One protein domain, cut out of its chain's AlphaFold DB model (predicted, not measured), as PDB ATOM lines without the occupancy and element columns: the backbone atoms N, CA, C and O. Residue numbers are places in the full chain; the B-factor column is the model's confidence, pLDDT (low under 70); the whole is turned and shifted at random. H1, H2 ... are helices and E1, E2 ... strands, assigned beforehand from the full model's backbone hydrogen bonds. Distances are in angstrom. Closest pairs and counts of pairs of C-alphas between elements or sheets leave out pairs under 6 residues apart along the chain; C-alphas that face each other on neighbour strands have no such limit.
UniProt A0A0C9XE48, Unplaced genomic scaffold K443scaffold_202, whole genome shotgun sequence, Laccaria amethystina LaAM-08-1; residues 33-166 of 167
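This is residues 33 to 166 of the 167 residues of an uncharacterized protein of Laccaria amethystina LaAM-08-1 (UniProt A0A0C9XE48). Two sheets, E3 E2 E5 E6 and E4 E1 E7, lie face to face as a sandwich with their strands nearly aligned, and the short helix H1 packs across E5 near one end. Near the other end H2 only grazes the smaller sheet, and beyond it H3 leads away from the body, with residues 160 to 166 standing free. The printed part has 134 residues, with seven named strands followed by three named helices; the sheet E3 E2 E5 E6 is antiparallel, and E4 E1 E7 is mixed. The class is mixed, helices and strands; the whole is compact, with a radius of gyration of the C-alphas of 16.0 A and spans of 46 by 34 by 26 A.

The larger sheet holds E3, residues 57 to 63, 17.1 A long; E2, residues 45 to 50, 16.3 A; E5, residues 76 to 84, 25.5 A; and E6, residues 87 to 96, 23.9 A, which bends by 71 degrees at residue 93. The smaller holds E4, residues 68 to 74, 19.3 A; E1, residues 33 to 38, 16.2 A, beginning at C-alpha 33 (92.693, 65.145, 102.448); and E7, residues 100 to 103, 10.5 A. H1 is residues 104 to 109, 8.6 A; H2 is residues 138 to 147, 14.0 A; H3 is residues 153 to 164, 16.8 A, ending at C-alpha 164 (65.936, 54.562, 80.129).

The larger sheet is twisted, with E3 and E6 as edge strands. In the hairpin of E2 and E3, N 47 and O 61 are 2.8 A apart; between the antiparallel neighbours E2 and E5, N 48 and O 81 are 2.8 A apart; in the hairpin of E5 and E6, N 91 and O 80 are 2.7 A apart. In the smaller sheet, E4 and E1 are antiparallel, with N 35 and O 71 at 2.9 A, while E1 and E7 are parallel, with N 36 and O 100 at 2.8 A. The parts of the two sheets that face each other are 8.6 A apart, centre to centre. H1 is on the larger sheet at a height of 8.3 A, over E5, only just not over E6 too, with 2 of its C-alphas falling on E6; it runs across the strands, at 86 degrees to E5 on the local plane. The closest C-alphas of H1 and E6, those of Leu 108 and Lys 89, are 5.6 A apart. H2 is only just on the smaller sheet, with 5 pairs of C-alphas within 10 A, and only grazes it with residues 138 to 143. H2 and H3 are apart. In H1, H2 and H3 every O i to N i+4 pair is within hydrogen-bond range.

The C-alphas farthest apart, those of Ser 42 and Gly 153, are 46.1 A apart. The printed part has no cut; the link from H1 to H2, residues 110 to 137, is long. The mean pLDDT of the printed part is 73.4, and residues 53, 55 to 56 and 121 to 166 are under 70.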
ATOM      1  N   THR A  33      91.322  64.979 102.896       77.06
ATOM      2  CA  THR A  33      92.693  65.145 102.448       77.06
ATOM      3  C   THR A  33      92.733  66.023 101.205       77.06
ATOM      4  O   THR A  33      91.781  66.058 100.425       77.06
ATOM      5  N   THR A  34      93.831  66.743 101.019       85.75
ATOM      6  CA  THR A  34      94.037  67.609  99.863       85.75
ATOM      7  C   THR A  34      95.085  67.012  98.940       85.75
ATOM      8  O   THR A  34      96.189  66.688  99.375       85.75
ATOM      9  N   ILE A  35      94.757  66.926  97.652       88.38
ATOM     10  CA  ILE A  35      95.742  66.726  96.593       88.38
ATOM     11  C   ILE A  35      96.034  68.097  95.991       88.38
ATOM     12  O   ILE A  35      95.147  68.752  95.437       88.38
ATOM     13  N   ARG A  36      97.283  68.530  96.126       91.62
ATOM     14  CA  ARG A  36      97.815  69.766  95.565       91.62
ATOM     15  C   ARG A  36      98.662  69.450  94.341       91.62
ATOM     16  O   ARG A  36      99.603  68.663  94.416       91.62
ATOM     17  N   VAL A  37      98.373  70.136  93.243       92.44
ATOM     18  CA  VAL A  37      99.250  70.176  92.071       92.44
ATOM     19  C   VAL A  37      99.752  71.601  91.887       92.44
ATOM     20  O   VAL A  37      98.964  72.522  91.670       92.44
ATOM     21  N   LEU A  38     101.066  71.796  91.986       93.12
ATOM     22  CA  LEU A  38     101.702  73.058  91.626       93.12
ATOM     23  C   LEU A  38     101.907  73.095  90.113       93.12
ATOM     24  O   LEU A  38     102.650  72.277  89.574       93.12
ATOM     25  N   ASN A  39     101.282  74.054  89.433       94.31
ATOM     26  CA  ASN A  39     101.567  74.301  88.030       94.31
ATOM     27  C   ASN A  39     102.875  75.091  87.893       94.31
ATOM     28  O   ASN A  39     102.887  76.319  87.919       94.31
ATOM     29  N   ASP A  40     103.975  74.366  87.748       92.31
ATOM     30  CA  ASP A  40     105.317  74.877  87.473       92.31
ATOM     31  C   ASP A  40     105.621  74.993  85.966       92.31
ATOM     32  O   ASP A  40     106.741  75.324  85.579       92.31
ATOM     33  N   THR A  41     104.627  74.752  85.105       91.62
ATOM     34  CA  THR A  41     104.763  74.882  83.650       91.62
ATOM     35  C   THR A  41     104.532  76.325  83.177       91.62
ATOM     36  O   THR A  41     104.124  77.207  83.935       91.62
ATOM     37  N   SER A  42     104.782  76.582  81.889       91.50
ATOM     38  CA  SER A  42     104.633  77.913  81.282       91.50
ATOM     39  C   SER A  42     103.201  78.293  80.885       91.50
ATOM     40  O   SER A  42     102.982  79.425  80.456       91.50
ATOM     41  N   ALA A  43     102.237  77.372  80.964       92.81
ATOM     42  CA  ALA A  43     100.856  77.606  80.535       92.81
ATOM     43  C   ALA A  43      99.857  76.946  81.504       92.81
ATOM     44  O   ALA A  43     100.268  76.170  82.367       92.81
ATOM     45  N   PRO A  44      98.552  77.250  81.409       93.06
ATOM     46  CA  PRO A  44      97.557  76.608  82.256       93.06
ATOM     47  C   PRO A  44      97.526  75.087  82.064       93.06
ATOM     48  O   PRO A  44      97.696  74.586  80.948       93.06
ATOM     49  N   ILE A  45      97.279  74.362  83.153       93.81
ATOM     50  CA  ILE A  45      97.011  72.919  83.136       93.81
ATOM     51  C   ILE A  45      95.574  72.646  83.561       93.81
ATOM     52  O   ILE A  45      94.972  73.424  84.301       93.81
ATOM     53  N   THR A  46      95.043  71.495  83.163       93.94
ATOM     54  CA  THR A  46      93.827  70.940  83.760       93.94
ATOM     55  C   THR A  46      94.203  69.795  84.689       93.94
ATOM     56  O   THR A  46      94.790  68.808  84.258       93.94
ATOM     57  N   PHE A  47      93.849  69.921  85.962       92.25
ATOM     58  CA  PHE A  47      93.975  68.879  86.973       92.25
ATOM     59  C   PHE A  47      92.607  68.233  87.200       92.25
ATOM     60  O   PHE A  47      91.619  68.925  87.454       92.25
ATOM     61  N   VAL A  48      92.531  66.911  87.076       89.06
ATOM     62  CA  VAL A  48      91.286  66.147  87.198       89.06
ATOM     63  C   VAL A  48      91.481  64.976  88.152       89.06
ATOM     64  O   VAL A  48      92.501  64.291  88.113       89.06
ATOM     65  N   VAL A  49      90.489  64.731  89.004       84.12
ATOM     66  CA  VAL A  49      90.460  63.603  89.940       84.12
ATOM     67  C   VAL A  49      89.266  62.719  89.611       84.12
ATOM     68  O   VAL A  49      88.138  63.194  89.451       84.12
ATOM     69  N   TYR A  50      89.514  61.418  89.538       80.38
ATOM     70  CA  TYR A  50      88.530  60.397  89.213       80.38
ATOM     71  C   TYR A  50      88.483  59.310  90.284       80.38
ATOM     72  O   TYR A  50      89.430  59.101  91.045       80.38
ATOM     73  N   THR A  51      87.393  58.546  90.283       75.25
ATOM     74  CA  THR A  51      87.389  57.238  90.942       75.25
ATOM     75  C   THR A  51      88.371  56.277  90.250       75.25
ATOM     76  O   THR A  51      88.628  56.429  89.050       75.25
ATOM     77  N   PRO A  52      88.898  55.259  90.958       75.88
ATOM     78  CA  PRO A  52      89.767  54.250  90.359       75.88
ATOM     79  C   PRO A  52      89.132  53.600  89.127       75.88
ATOM     80  O   PRO A  52      88.009  53.091  89.189       75.88
ATOM     81  N   GLY A  53      89.855  53.605  88.007       69.62
ATOM     82  CA  GLY A  53      89.360  53.127  86.716       69.62
ATOM     83  C   GLY A  53      88.611  54.180  85.891       69.62
ATOM     84  O   GLY A  53      88.034  53.820  84.868       69.62
ATOM     85  N   GLN A  54      88.627  55.452  86.309       70.81
ATOM     86  CA  GLN A  54      87.983  56.588  85.629       70.81
ATOM     87  C   GLN A  54      86.485  56.398  85.365       70.81
ATOM     88  O   GLN A  54      85.943  56.867  84.364       70.81
ATOM     89  N   VAL A  55      85.790  55.703  86.266       62.88
ATOM     90  CA  VAL A  55      84.352  55.455  86.100       62.88
ATOM     91  C   VAL A  55      83.541  56.734  86.287       62.88
ATOM     92  O   VAL A  55      82.564  56.950  85.568       62.88
ATOM     93  N   PHE A  56      83.968  57.591  87.216       64.06
ATOM     94  CA  PHE A  56      83.377  58.900  87.467       64.06
ATOM     95  C   PHE A  56      84.465  59.958  87.622       64.06
ATOM     96  O   PHE A  56      85.451  59.748  88.329       64.06
ATOM     97  N   THR A  57      84.249  61.117  87.004       73.81
ATOM     98  CA  THR A  57      84.993  62.341  87.312       73.81
ATOM     99  C   THR A  57      84.435  62.944  88.590       73.81
ATOM    100  O   THR A  57      83.236  63.210  88.675       73.81
ATOM    101  N   LEU A  58      85.294  63.160  89.580       70.81
ATOM    102  CA  LEU A  58      84.910  63.766  90.851       70.81
ATOM    103  C   LEU A  58      85.055  65.280  90.788       70.81
ATOM    104  O   LEU A  58      84.118  66.014  91.107       70.81
ATOM    105  N   GLU A  59      86.215  65.741  90.326       79.62
ATOM    106  CA  GLU A  59      86.517  67.160  90.211       79.62
ATOM    107  C   GLU A  59      87.493  67.426  89.068       79.62
ATOM    108  O   GLU A  59      88.327  66.589  88.733       79.62
ATOM    109  N   SER A  60      87.359  68.599  88.456       84.56
ATOM    110  CA  SER A  60      88.224  69.104  87.399       84.56
ATOM    111  C   SER A  60      88.466  70.584  87.657       84.56
ATOM    112  O   SER A  60      87.522  71.329  87.944       84.56
ATOM    113  N   LYS A  61      89.727  70.996  87.576       86.31
ATOM    114  CA  LYS A  61      90.170  72.345  87.898       86.31
ATOM    115  C   LYS A  61      91.249  72.790  86.928       86.31
ATOM    116  O   LYS A  61      92.233  72.088  86.712       86.31
ATOM    117  N   GLU A  62      91.067  73.974  86.365       92.38
ATOM    118  CA  GLU A  62      92.116  74.654  85.612       92.38
ATOM    119  C   GLU A  62      93.042  75.395  86.585       92.38
ATOM    120  O   GLU A  62      92.578  76.012  87.551       92.38
ATOM    121  N   ILE A  63      94.351  75.285  86.369       90.12
ATOM    122  CA  ILE A  63      95.382  75.874  87.221       90.12
ATOM    123  C   ILE A  63      96.288  76.729  86.341       90.12
ATOM    124  O   ILE A  63      97.015  76.208  85.497       90.12
ATOM    125  N   GLU A  64      96.265  78.037  86.567       92.44
ATOM    126  CA  GLU A  64      97.140  78.999  85.892       92.44
ATOM    127  C   GLU A  64      98.628  78.730  86.169       92.44
ATOM    128  O   GLU A  64      98.994  78.177  87.210       92.44
ATOM    129  N   ALA A  65      99.499  79.163  85.254       92.44
ATOM    130  CA  ALA A  65     100.948  79.035  85.412       92.44
ATOM    131  C   ALA A  65     101.440  79.712  86.708       92.44
ATOM    132  O   ALA A  65     101.045  80.833  87.043       92.44
ATOM    133  N   GLY A  66     102.298  79.021  87.459       89.12
ATOM    134  CA  GLY A  66     102.829  79.483  88.744       89.12
ATOM    135  C   GLY A  66     101.831  79.440  89.907       89.12
ATOM    136  O   GLY A  66     102.111  80.007  90.968       89.12
ATOM    137  N   LYS A  67     100.656  78.816  89.741       93.12
ATOM    138  CA  LYS A  67      99.652  78.650  90.803       93.12
ATOM    139  C   LYS A  67      99.555  77.199  91.259       93.12
ATOM    140  O   LYS A  67      99.849  76.271  90.515       93.12
ATOM    141  N   ALA A  68      99.107  77.015  92.495       90.19
ATOM    142  CA  ALA A  68      98.725  75.710  93.015       90.19
ATOM    143  C   ALA A  68      97.220  75.493  92.831       90.19
ATOM    144  O   ALA A  68      96.412  76.384  93.112       90.19
ATOM    145  N   GLY A  69      96.850  74.306  92.366       87.94
ATOM    146  CA  GLY A  69      95.480  73.828  92.375       87.94
ATOM    147  C   GLY A  69      95.303  72.781  93.454       87.94
ATOM    148  O   GLY A  69      95.827  71.677  93.346       87.94
ATOM    149  N   ASP A  70      94.516  73.141  94.457       86.81
ATOM    150  CA  ASP A  70      94.137  72.241  95.536       86.81
ATOM    151  C   ASP A  70      92.751  71.665  95.240       86.81
ATOM    152  O   ASP A  70      91.833  72.420  94.887       86.81
ATOM    153  N   ILE A  71      92.620  70.347  95.376       83.25
ATOM    154  CA  ILE A  71      91.346  69.626  95.397       83.25
ATOM    155  C   ILE A  71      91.290  68.893  96.736       83.25
ATOM    156  O   ILE A  71      92.189  68.108  97.044       83.25
ATOM    157  N   THR A  72      90.257  69.161  97.538       80.38
ATOM    158  CA  THR A  72      90.057  68.500  98.835       80.38
ATOM    159  C   THR A  72      88.921  67.493  98.736       80.38
ATOM    160  O   THR A  72      87.813  67.809  98.308       80.38
ATOM    161  N   LEU A  73      89.220  66.264  99.131       75.25
ATOM    162  CA  LEU A  73      88.403  65.073  98.944       75.25
ATOM    163  C   LEU A  73      88.514  64.160 100.171       75.25
ATOM    164  O   LEU A  73      89.323  64.392 101.064       75.25
ATOM    165  N   LEU A  74      87.695  63.112 100.231       74.38
ATOM    166  CA  LEU A  74      87.789  62.122 101.303       74.38
ATOM    167  C   LEU A  74      89.058  61.273 101.173       74.38
ATOM    168  O   LEU A  74      89.614  61.101 100.095       74.38
ATOM    169  N   LYS A  75      89.503  60.693 102.284       75.12
ATOM    170  CA  LYS A  75      90.604  59.737 102.287       75.12
ATOM    171  C   LYS A  75      90.167  58.454 101.592       75.12
ATOM    172  O   LYS A  75      89.345  57.707 102.128       75.12
ATOM    173  N   ALA A  76      90.712  58.212 100.406       76.44
ATOM    174  CA  ALA A  76      90.481  57.018  99.603       76.44
ATOM    175  C   ALA A  76      91.564  56.894  98.517       76.44
ATOM    176  O   ALA A  76      92.616  57.530  98.575       76.44
ATOM    177  N   VAL A  77      91.313  56.043  97.528       82.06
ATOM    178  CA  VAL A  77      92.190  55.859  96.370       82.06
ATOM    179  C   VAL A  77      91.566  56.520  95.148       82.06
ATOM    180  O   VAL A  77      90.382  56.327  94.905       82.06
ATOM    181  N   TYR A  78      92.343  57.236  94.347       84.38
ATOM    182  CA  TYR A  78      91.865  57.998  93.194       84.38
ATOM    183  C   TYR A  78      92.727  57.751  91.960       84.38
ATOM    184  O   TYR A  78      93.882  57.352  92.072       84.38
ATOM    185  N   ASP A  79      92.183  58.037  90.783       86.69
ATOM    186  CA  ASP A  79      93.009  58.274  89.601       86.69
ATOM    187  C   ASP A  79      93.153  59.790  89.428       86.69
ATOM    188  O   ASP A  79      92.168  60.526  89.475       86.69
ATOM    189  N   VAL A  80      94.382  60.262  89.247       91.25
ATOM    190  CA  VAL A  80      94.723  61.678  89.066       91.25
ATOM    191  C   VAL A  80      95.175  61.888  87.636       91.25
ATOM    192  O   VAL A  80      95.971  61.120  87.110       91.25
ATOM    193  N   GLU A  81      94.698  62.946  87.004       92.75
ATOM    194  CA  GLU A  81      95.090  63.325  85.659       92.75
ATOM    195  C   GLU A  81      95.563  64.766  85.616       92.75
ATOM    196  O   GLU A  81      94.926  65.661  86.172       92.75
ATOM    197  N   VAL A  82      96.664  64.984  84.906       93.50
ATOM    198  CA  VAL A  82      97.133  66.312  84.529       93.50
ATOM    199  C   VAL A  82      97.171  66.385  83.012       93.50
ATOM    200  O   VAL A  82      97.755  65.529  82.342       93.50
ATOM    201  N   VAL A  83      96.523  67.416  82.481       92.44
ATOM    202  CA  VAL A  83      96.508  67.746  81.060       92.44
ATOM    203  C   VAL A  83      97.251  69.057  80.866       92.44
ATOM    204  O   VAL A  83      96.919  70.062  81.495       92.44
ATOM    205  N   TYR A  84      98.244  69.046  79.984       90.81
ATOM    206  CA  TYR A  84      99.010  70.219  79.585       90.81
ATOM    207  C   TYR A  84      99.085  70.279  78.062       90.81
ATOM    208  O   TYR A  84      99.623  69.377  77.419       90.81
ATOM    209  N   ALA A  85      98.537  71.343  77.471       86.62
ATOM    210  CA  ALA A  85      98.373  71.468  76.023       86.62
ATOM    211  C   ALA A  85      97.679  70.230  75.408       86.62
ATOM    212  O   ALA A  85      96.490  70.023  75.635       86.62
ATOM    213  N   ASN A  86      98.411  69.407  74.648       82.06
ATOM    214  CA  ASN A  86      97.903  68.174  74.029       82.06
ATOM    215  C   ASN A  86      98.421  66.899  74.712       82.06
ATOM    216  O   ASN A  86      98.168  65.795  74.227       82.06
ATOM    217  N   GLU A  87      99.169  67.040  75.804       87.88
ATOM    218  CA  GLU A  87      99.682  65.925  76.582       87.88
ATOM    219  C   GLU A  87      98.781  65.667  77.787       87.88
ATOM    220  O   GLU A  87      98.346  66.581  78.487       87.88
ATOM    221  N   LYS A  88      98.493  64.389  78.016       90.50
ATOM    222  CA  LYS A  88      97.689  63.918  79.134       90.50
ATOM    223  C   LYS A  88      98.463  62.833  79.855       90.50
ATOM    224  O   LYS A  88      98.811  61.815  79.253       90.50
ATOM    225  N   LYS A  89      98.634  63.008  81.161       93.38
ATOM    226  CA  LYS A  89      99.149  61.970  82.044       93.38
ATOM    227  C   LYS A  89      98.100  61.586  83.067       93.38
ATOM    228  O   LYS A  89      97.510  62.452  83.699       93.38
ATOM    229  N   VAL A  90      97.914  60.282  83.247       91.25
ATOM    230  CA  VAL A  90      97.084  59.731  84.316       91.25
ATOM    231  C   VAL A  90      97.953  58.916  85.256       91.25
ATOM    232  O   VAL A  90      98.589  57.949  84.835       91.25
ATOM    233  N   ILE A  91      97.907  59.272  86.531       91.94
ATOM    234  CA  ILE A  91      98.409  58.486  87.643       91.94
ATOM    235  C   ILE A  91      97.248  57.665  88.180       91.94
ATOM    236  O   ILE A  91      96.228  58.206  88.606       91.94
ATOM    237  N   ARG A  92      97.386  56.345  88.146       89.12
ATOM    238  CA  ARG A  92      96.353  55.450  88.663       89.12
ATOM    239  C   ARG A  92      96.599  55.120  90.119       89.12
ATOM    240  O   ARG A  92      97.750  54.989  90.524       89.12
ATOM    241  N   ASN A  93      95.522  54.859  90.851       86.69
ATOM    242  CA  ASN A  93      95.582  54.289  92.195       86.69
ATOM    243  C   ASN A  93      96.332  55.155  93.227       86.69
ATOM    244  O   ASN A  93      96.957  54.623  94.147       86.69
ATOM    245  N   VAL A  94      96.248  56.477  93.097       88.19
ATOM    246  CA  VAL A  94      96.778  57.450  94.056       88.19
ATOM    247  C   VAL A  94      96.091  57.267  95.404       88.19
ATOM    248  O   VAL A  94      94.884  57.455  95.527       88.19
ATOM    249  N   GLN A  95      96.853  56.888  96.422       88.50
ATOM    250  CA  GLN A  95      96.368  56.681  97.778       88.50
ATOM    251  C   GLN A  95      96.369  58.002  98.546       88.50
ATOM    252  O   GLN A  95      97.321  58.335  99.242       88.50
ATOM    253  N   ALA A  96      95.265  58.736  98.472       84.75
ATOM    254  CA  ALA A  96      95.071  59.955  99.239       84.75
ATOM    255  C   ALA A  96      94.669  59.606 100.684       84.75
ATOM    256  O   ALA A  96      93.514  59.721 101.072       84.75
ATOM    257  N   SER A  97      95.602  59.083 101.487       77.88
ATOM    258  CA  SER A  97      95.402  58.885 102.937       77.88
ATOM    259  C   SER A  97      95.832  60.094 103.766       77.88
ATOM    260  O   SER A  97      95.376  60.264 104.897       77.88
ATOM    261  N   GLU A  98      96.697  60.925 103.196       81.38
ATOM    262  CA  GLU A  98      97.269  62.144 103.760       81.38
ATOM    263  C   GLU A  98      97.402  63.175 102.641       81.38
ATOM    264  O   GLU A  98      97.234  62.832 101.471       81.38
ATOM    265  N   ASN A  99      97.677  64.431 102.995       84.38
ATOM    266  CA  ASN A  99      97.818  65.489 101.999       84.38
ATOM    267  C   ASN A  99      98.972  65.175 101.044       84.38
ATOM    268  O   ASN A  99     100.093  64.928 101.481       84.38
ATOM    269  N   ILE A 100      98.680  65.227  99.749       87.19
ATOM    270  CA  ILE A 100      99.633  64.959  98.674       87.19
ATOM    271  C   ILE A 100      99.957  66.286  98.003       87.19
ATOM    272  O   ILE A 100      99.062  67.095  97.753       87.19
ATOM    273  N   SER A 101     101.225  66.505  97.682       90.88
ATOM    274  CA  SER A 101     101.665  67.661  96.909       90.88
ATOM    275  C   SER A 101     102.658  67.204  95.856       90.88
ATOM    276  O   SER A 101     103.641  66.569  96.197       90.88
ATOM    277  N   SER A 102     102.416  67.565  94.599       91.69
ATOM    278  CA  SER A 102     103.321  67.278  93.480       91.69
ATOM    279  C   SER A 102     103.356  68.463  92.516       91.69
ATOM    280  O   SER A 102     102.472  69.326  92.538       91.69
ATOM    281  N   THR A 103     104.363  68.518  91.648       91.69
ATOM    282  CA  THR A 103     104.406  69.481  90.540       91.69
ATOM    283  C   THR A 103     103.789  68.895  89.274       91.69
ATOM    284  O   THR A 103     103.740  67.676  89.087       91.69
ATOM    285  N   ALA A 104     103.294  69.764  88.397       91.38
ATOM    286  CA  ALA A 104     102.743  69.369  87.112       91.38
ATOM    287  C   ALA A 104     103.816  68.722  86.226       91.38
ATOM    288  O   ALA A 104     103.553  67.685  85.617       91.38
ATOM    289  N   SER A 105     105.032  69.277  86.208       91.25
ATOM    290  CA  SER A 105     106.147  68.715  85.438       91.25
ATOM    291  C   SER A 105     106.523  67.305  85.889       91.25
ATOM    292  O   SER A 105     106.716  66.447  85.032       91.25
ATOM    293  N   ALA A 106     106.576  67.042  87.202       91.06
ATOM    294  CA  ALA A 106     106.865  65.712  87.751       91.06
ATOM    295  C   ALA A 106     105.793  64.690  87.348       91.06
ATOM    296  O   ALA A 106     106.096  63.580  86.912       91.06
ATOM    297  N   ILE A 107     104.518  65.092  87.410       91.69
ATOM    298  CA  ILE A 107     103.410  64.244  86.963       91.69
ATOM    299  C   ILE A 107     103.575  63.906  85.476       91.69
ATOM    300  O   ILE A 107     103.569  62.732  85.108       91.69
ATOM    301  N   LEU A 108     103.764  64.918  84.625       90.31
ATOM    302  CA  LEU A 108     103.884  64.752  83.175       90.31
ATOM    303  C   LEU A 108     105.089  63.876  82.787       90.31
ATOM    304  O   LEU A 108     104.935  62.931  82.007       90.31
ATOM    305  N   SER A 109     106.259  64.113  83.389       90.62
ATOM    306  CA  SER A 109     107.485  63.343  83.130       90.62
ATOM    307  C   SER A 109     107.424  61.907  83.662       90.62
ATOM    308  O   SER A 109     108.124  61.033  83.152       90.62
ATOM    309  N   GLY A 110     106.549  61.635  84.633       88.00
ATOM    310  CA  GLY A 110     106.479  60.351  85.328       88.00
ATOM    311  C   GLY A 110     107.342  60.270  86.588       88.00
ATOM    312  O   GLY A 110     107.386  59.210  87.199       88.00
ATOM    313  N   ASP A 111     107.990  61.365  86.978       90.94
ATOM    314  CA  ASP A 111     108.903  61.459  88.122       90.94
ATOM    315  C   ASP A 111     108.164  61.862  89.411       90.94
ATOM    316  O   ASP A 111     108.533  62.803  90.104       90.94
ATOM    317  N   TYR A 112     107.033  61.209  89.677       86.88
ATOM    318  CA  TYR A 112     106.123  61.545  90.780       86.88
ATOM    319  C   TYR A 112     106.064  60.463  91.866       86.88
ATOM    320  O   TYR A 112     105.306  60.603  92.823       86.88
ATOM    321  N   GLU A 113     106.785  59.348  91.708       85.25
ATOM    322  CA  GLU A 113     106.654  58.176  92.589       85.25
ATOM    323  C   GLU A 113     107.102  58.449  94.033       85.25
ATOM    324  O   GLU A 113     106.576  57.820  94.953       85.25
ATOM    325  N   ASP A 114     108.017  59.402  94.234       83.62
ATOM    326  CA  ASP A 114     108.476  59.822  95.563       83.62
ATOM    327  C   ASP A 114     107.449  60.710  96.294       83.62
ATOM    328  O   ASP A 114     107.351  60.661  97.521       83.62
ATOM    329  N   ASP A 115     106.644  61.474  95.549       82.38
ATOM    330  CA  ASP A 115     105.683  62.445  96.093       82.38
ATOM    331  C   ASP A 115     104.246  61.903  96.159       82.38
ATOM    332  O   ASP A 115     103.430  62.339  96.978       82.38
ATOM    333  N   VAL A 116     103.903  60.961  95.276       86.94
ATOM    334  CA  VAL A 116     102.536  60.473  95.084       86.94
ATOM    335  C   VAL A 116     102.446  59.002  95.494       86.94
ATOM    336  O   VAL A 116     102.835  58.116  94.730       86.94
ATOM    337  N   PRO A 117     101.874  58.689  96.671       86.81
ATOM    338  CA  PRO A 117     101.747  57.312  97.130       86.81
ATOM    339  C   PRO A 117     100.788  56.522  96.231       86.81
ATOM    340  O   PRO A 117      99.613  56.866  96.096       86.81
ATOM    341  N   ILE A 118     101.268  55.422  95.644       88.19
ATOM    342  CA  ILE A 118     100.470  54.547  94.772       88.19
ATOM    343  C   ILE A 118     100.100  53.257  95.500       88.19
ATOM    344  O   ILE A 118     100.957  52.474  95.921       88.19
ATOM    345  N   SER A 119      98.802  52.978  95.600       82.25
ATOM    346  CA  SER A 119      98.325  51.732  96.195       82.25
ATOM    347  C   SER A 119      98.449  50.562  95.218       82.25
ATOM    348  O   SER A 119      97.917  50.574  94.108       82.25
ATOM    349  N   LYS A 120      99.092  49.479  95.674       75.25
ATOM    350  CA  LYS A 120      99.181  48.198  94.945       75.25
ATOM    351  C   LYS A 120      97.973  47.279  95.176       75.25
ATOM    352  O   LYS A 120      97.902  46.205  94.590       75.25
ATOM    353  N   LYS A 121      97.045  47.660  96.062       66.00
ATOM    354  CA  LYS A 121      95.953  46.796  96.555       66.00
ATOM    355  C   LYS A 121      94.571  47.179  96.009       66.00
ATOM    356  O   LYS A 121      93.557  46.841  96.614       66.00
ATOM    357  N   VAL A 122      94.514  47.904  94.895       61.91
ATOM    358  CA  VAL A 122      93.269  48.530  94.429       61.91
ATOM    359  C   VAL A 122      92.461  47.582  93.556       61.91
ATOM    360  O   VAL A 122      92.957  47.051  92.564       61.91
ATOM    361  N   LYS A 123      91.188  47.406  93.915       57.91
ATOM    362  CA  LYS A 123      90.183  46.799  93.043       57.91
ATOM    363  C   LYS A 123      89.601  47.890  92.147       57.91
ATOM    364  O   LYS A 123      89.149  48.914  92.651       57.91
ATOM    365  N   LEU A 124      89.610  47.665  90.833       57.69
ATOM    366  CA  LEU A 124      88.871  48.503  89.888       57.69
ATOM    367  C   LEU A 124      87.399  48.520  90.299       57.69
ATOM    368  O   LEU A 124      86.799  47.465  90.510       57.69
ATOM    369  N   ILE A 125      86.832  49.713  90.421       55.25
ATOM    370  CA  ILE A 125      85.448  49.876  90.848       55.25
ATOM    371  C   ILE A 125      84.601  49.808  89.592       55.25
ATOM    372  O   ILE A 125      84.756  50.629  88.698       55.25
ATOM    373  N   GLY A 126      83.737  48.803  89.483       46.84
ATOM    374  CA  GLY A 126      82.772  48.739  88.389       46.84
ATOM    375  C   GLY A 126      81.682  49.798  88.556       46.84
ATOM    376  O   GLY A 126      81.386  50.220  89.674       46.84
ATOM    377  N   LYS A 127      81.009  50.168  87.457       47.28
ATOM    378  CA  LYS A 127      79.813  51.038  87.483       47.28
ATOM    379  C   LYS A 127      78.724  50.544  88.447       47.28
ATOM    380  O   LYS A 127      77.888  51.335  88.847       47.28
ATOM    381  N   THR A 128      78.725  49.267  88.820       44.50
ATOM    382  CA  THR A 128      77.772  48.638  89.748       44.50
ATOM    383  C   THR A 128      78.240  48.586  91.210       44.50
ATOM    384  O   THR A 128      77.402  48.408  92.084       44.50
ATOM    385  N   SER A 129      79.530  48.795  91.508       50.78
ATOM    386  CA  SER A 129      80.115  48.758  92.873       50.78
ATOM    387  C   SER A 129      80.131  50.132  93.563       50.78
ATOM    388  O   SER A 129      80.993  50.452  94.380       50.78
ATOM    389  N   LEU A 130      79.196  50.994  93.175       56.09
ATOM    390  CA  LEU A 130      79.163  52.414  93.499       56.09
ATOM    391  C   LEU A 130      79.178  52.685  95.020       56.09
ATOM    392  O   LEU A 130      78.309  52.247  95.770       56.09
ATOM    393  N   LEU A 131      80.149  53.498  95.439       52.44
ATOM    394  CA  LEU A 131      80.271  54.181  96.735       52.44
ATOM    395  C   LEU A 131      80.486  53.310  97.987       52.44
ATOM    396  O   LEU A 131      81.418  53.613  98.721       52.44
ATOM    397  N   LYS A 132      79.711  52.246  98.241       53.44
ATOM    398  CA  LYS A 132      79.858  51.391  99.447       53.44
ATOM    399  C   LYS A 132      81.128  50.533  99.439       53.44
ATOM    400  O   LYS A 132      81.753  50.359 100.477       53.44
ATOM    401  N   ASP A 133      81.519  50.022  98.271       53.25
ATOM    402  CA  ASP A 133      82.778  49.275  98.121       53.25
ATOM    403  C   ASP A 133      83.988  50.219  98.069       53.25
ATOM    404  O   ASP A 133      85.124  49.810  98.316       53.25
ATOM    405  N   TYR A 134      83.741  51.485  97.715       57.34
ATOM    406  CA  TYR A 134      84.766  52.505  97.538       57.34
ATOM    407  C   TYR A 134      85.120  53.235  98.834       57.34
ATOM    408  O   TYR A 134      86.291  53.467  99.132       57.34
ATOM    409  N   LEU A 135      84.093  53.618  99.587       56.50
ATOM    410  CA  LEU A 135      84.183  54.342 100.840       56.50
ATOM    411  C   LEU A 135      83.756  53.394 101.955       56.50
ATOM    412  O   LEU A 135      82.705  52.768 101.875       56.50
ATOM    413  N   SER A 136      84.547  53.313 103.021       56.47
ATOM    414  CA  SER A 136      84.253  52.457 104.174       56.47
ATOM    415  C   SER A 136      84.226  53.257 105.472       56.47
ATOM    416  O   SER A 136      84.965  54.232 105.613       56.47
ATOM    417  N   GLY A 137      83.427  52.809 106.445       59.38
ATOM    418  CA  GLY A 137      83.383  53.402 107.786       59.38
ATOM    419  C   GLY A 137      83.005  54.886 107.758       59.38
ATOM    420  O   GLY A 137      82.088  55.281 107.040       59.38
ATOM    421  N   GLY A 138      83.745  55.718 108.496       51.75
ATOM    422  CA  GLY A 138      83.461  57.154 108.619       51.75
ATOM    423  C   GLY A 138      83.488  57.936 107.298       51.75
ATOM    424  O   GLY A 138      82.798  58.944 107.182       51.75
ATOM    425  N   SER A 139      84.210  57.466 106.273       54.34
ATOM    426  CA  SER A 139      84.212  58.093 104.939       54.34
ATOM    427  C   SER A 139      82.908  57.840 104.174       54.34
ATOM    428  O   SER A 139      82.461  58.701 103.419       54.34
ATOM    429  N   LEU A 140      82.273  56.681 104.381       56.50
ATOM    430  CA  LEU A 140      80.966  56.376 103.793       56.50
ATOM    431  C   LEU A 140      79.863  57.179 104.483       56.50
ATOM    432  O   LEU A 140      79.022  57.764 103.810       56.50
ATOM    433  N   GLU A 141      79.890  57.245 105.815       54.81
ATOM    434  CA  GLU A 141      78.946  58.052 106.595       54.81
ATOM    435  C   GLU A 141      79.064  59.544 106.255       54.81
ATOM    436  O   GLU A 141      78.046  60.195 106.019       54.81
ATOM    437  N   ALA A 142      80.290  60.068 106.134       54.03
ATOM    438  CA  ALA A 142      80.538  61.447 105.714       54.03
ATOM    439  C   ALA A 142      80.035  61.721 104.288       54.03
ATOM    440  O   ALA A 142      79.442  62.769 104.040       54.03
ATOM    441  N   ALA A 143      80.208  60.774 103.361       52.34
ATOM    442  CA  ALA A 143      79.639  60.883 102.022       52.34
ATOM    443  C   ALA A 143      78.101  60.896 102.055       52.34
ATOM    444  O   ALA A 143      77.483  61.799 101.501       52.34
ATOM    445  N   VAL A 144      77.466  59.955 102.754       52.59
ATOM    446  CA  VAL A 144      75.998  59.876 102.868       52.59
ATOM    447  C   VAL A 144      75.404  61.157 103.463       52.59
ATOM    448  O   VAL A 144      74.430  61.685 102.922       52.59
ATOM    449  N   GLN A 145      76.003  61.689 104.532       46.81
ATOM    450  CA  GLN A 145      75.550  62.920 105.186       46.81
ATOM    451  C   GLN A 145      75.749  64.164 104.308       46.81
ATOM    452  O   GLN A 145      74.845  64.993 104.224       46.81
ATOM    453  N   ALA A 146      76.889  64.289 103.624       43.47
ATOM    454  CA  ALA A 146      77.210  65.466 102.811       43.47
ATOM    455  C   ALA A 146      76.493  65.486 101.451       43.47
ATOM    456  O   ALA A 146      76.174  66.554 100.932       43.47
ATOM    457  N   PHE A 147      76.215  64.318 100.866       40.41
ATOM    458  CA  PHE A 147      75.485  64.222  99.603       40.41
ATOM    459  C   PHE A 147      73.961  64.130  99.789       40.41
ATOM    460  O   PHE A 147      73.229  64.257  98.810       40.41
ATOM    461  N   GLY A 148      73.463  63.902 101.012       35.34
ATOM    462  CA  GLY A 148      72.036  63.657 101.260       35.34
ATOM    463  C   GLY A 148      71.521  62.391 100.566       35.34
ATOM    464  O   GLY A 148      70.338  62.284 100.247       35.34
ATOM    465  N   VAL A 149      72.420  61.443 100.285       42.75
ATOM    466  CA  VAL A 149      72.144  60.249  99.484       42.75
ATOM    467  C   VAL A 149      72.085  59.042 100.400       42.75
ATOM    468  O   VAL A 149      73.118  58.549 100.847       42.75
ATOM    469  N   ALA A 150      70.881  58.520 100.643       46.53
ATOM    470  CA  ALA A 150      70.745  57.169 101.171       46.53
ATOM    471  C   ALA A 150      71.379  56.200 100.147       46.53
ATOM    472  O   ALA A 150      70.952  56.193  98.988       46.53
ATOM    473  N   PRO A 151      72.399  55.410 100.536       48.94
ATOM    474  CA  PRO A 151      73.297  54.726  99.598       48.94
ATOM    475  C   PRO A 151      72.591  53.729  98.671       48.94
ATOM    476  O   PRO A 151      73.093  53.442  97.589       48.94
ATOM    477  N   ASP A 152      71.417  53.241  99.069       48.38
ATOM    478  CA  ASP A 152      70.660  52.238  98.320       48.38
ATOM    479  C   ASP A 152      69.617  52.856  97.359       48.38
ATOM    480  O   ASP A 152      69.280  52.244  96.351       48.38
ATOM    481  N   GLY A 153      69.144  54.087  97.603       47.31
ATOM    482  CA  GLY A 153      68.032  54.680  96.837       47.31
ATOM    483  C   GLY A 153      68.434  55.315  95.501       47.31
ATOM    484  O   GLY A 153      67.714  55.211  94.513       47.31
ATOM    485  N   LEU A 154      69.606  55.954  95.440       46.09
ATOM    486  CA  LEU A 154      70.025  56.709  94.250       46.09
ATOM    487  C   LEU A 154      70.866  55.898  93.260       46.09
ATOM    488  O   LEU A 154      70.979  56.301  92.103       46.09
ATOM    489  N   LEU A 155      71.394  54.737  93.666       44.31
ATOM    490  CA  LEU A 155      71.995  53.780  92.735       44.31
ATOM    491  C   LEU A 155      70.945  53.194  91.800       44.31
ATOM    492  O   LEU A 155      71.140  53.173  90.589       44.31
ATOM    493  N   GLU A 156      69.824  52.744  92.368       47.44
ATOM    494  CA  GLU A 156      68.704  52.216  91.594       47.44
ATOM    495  C   GLU A 156      68.125  53.277  90.660       47.44
ATOM    496  O   GLU A 156      67.877  52.979  89.494       47.44
ATOM    497  N   ASP A 157      67.954  54.519  91.122       43.94
ATOM    498  CA  ASP A 157      67.446  55.605  90.278       43.94
ATOM    499  C   ASP A 157      68.436  56.021  89.180       43.94
ATOM    500  O   ASP A 157      68.025  56.314  88.052       43.94
ATOM    501  N   ALA A 158      69.744  56.011  89.460       44.44
ATOM    502  CA  ALA A 158      70.776  56.265  88.457       44.44
ATOM    503  C   ALA A 158      70.861  55.131  87.422       44.44
ATOM    504  O   ALA A 158      70.979  55.406  86.228       44.44
ATOM    505  N   LEU A 159      70.734  53.870  87.851       43.94
ATOM    506  CA  LEU A 159      70.671  52.700  86.971       43.94
ATOM    507  C   LEU A 159      69.391  52.700  86.122       43.94
ATOM    508  O   LEU A 159      69.464  52.442  84.923       43.94
ATOM    509  N   LYS A 160      68.236  53.066  86.694       50.03
ATOM    510  CA  LYS A 160      66.969  53.228  85.957       50.03
ATOM    511  C   LYS A 160      67.047  54.347  84.923       50.03
ATOM    512  O   LYS A 160      66.587  54.162  83.802       50.03
ATOM    513  N   LYS A 161      67.655  55.490  85.260       41.44
ATOM    514  CA  LYS A 161      67.873  56.585  84.298       41.44
ATOM    515  C   LYS A 161      68.865  56.220  83.198       41.44
ATOM    516  O   LYS A 161      68.649  56.617  82.060       41.44
ATOM    517  N   ALA A 162      69.917  55.467  83.515       39.03
ATOM    518  CA  ALA A 162      70.864  54.980  82.516       39.03
ATOM    519  C   ALA A 162      70.210  53.962  81.564       39.03
ATOM    520  O   ALA A 162      70.379  54.076  80.358       39.03
ATOM    521  N   ALA A 163      69.396  53.037  82.083       37.97
ATOM    522  CA  ALA A 163      68.654  52.071  81.271       37.97
ATOM    523  C   ALA A 163      67.555  52.723  80.409       37.97
ATOM    524  O   ALA A 163      67.299  52.278  79.297       37.97
ATOM    525  N   ALA A 164      66.926  53.799  80.892       38.34
ATOM    526  CA  ALA A 164      65.936  54.562  80.129       38.34
ATOM    527  C   ALA A 164      66.550  55.457  79.035       38.34
ATOM    528  O   ALA A 164      65.821  55.942  78.177       38.34
ATOM    529  N   ALA A 165      67.862  55.701  79.069       37.88
ATOM    530  CA  ALA A 165      68.574  56.481  78.057       37.88
ATOM    531  C   ALA A 165      69.115  55.622  76.894       37.88
ATOM    532  O   ALA A 165      69.601  56.180  75.913       37.88
ATOM    533  N   GLU A 166      69.033  54.290  77.000       36.56
ATOM    534  CA  GLU A 166      69.416  53.331  75.950       36.56
ATOM    535  C   GLU A 166      68.208  52.664  75.254       36.56
ATOM    536  O   GLU A 166      68.409  51.798  74.402       36.56
TER     537      GLU A 166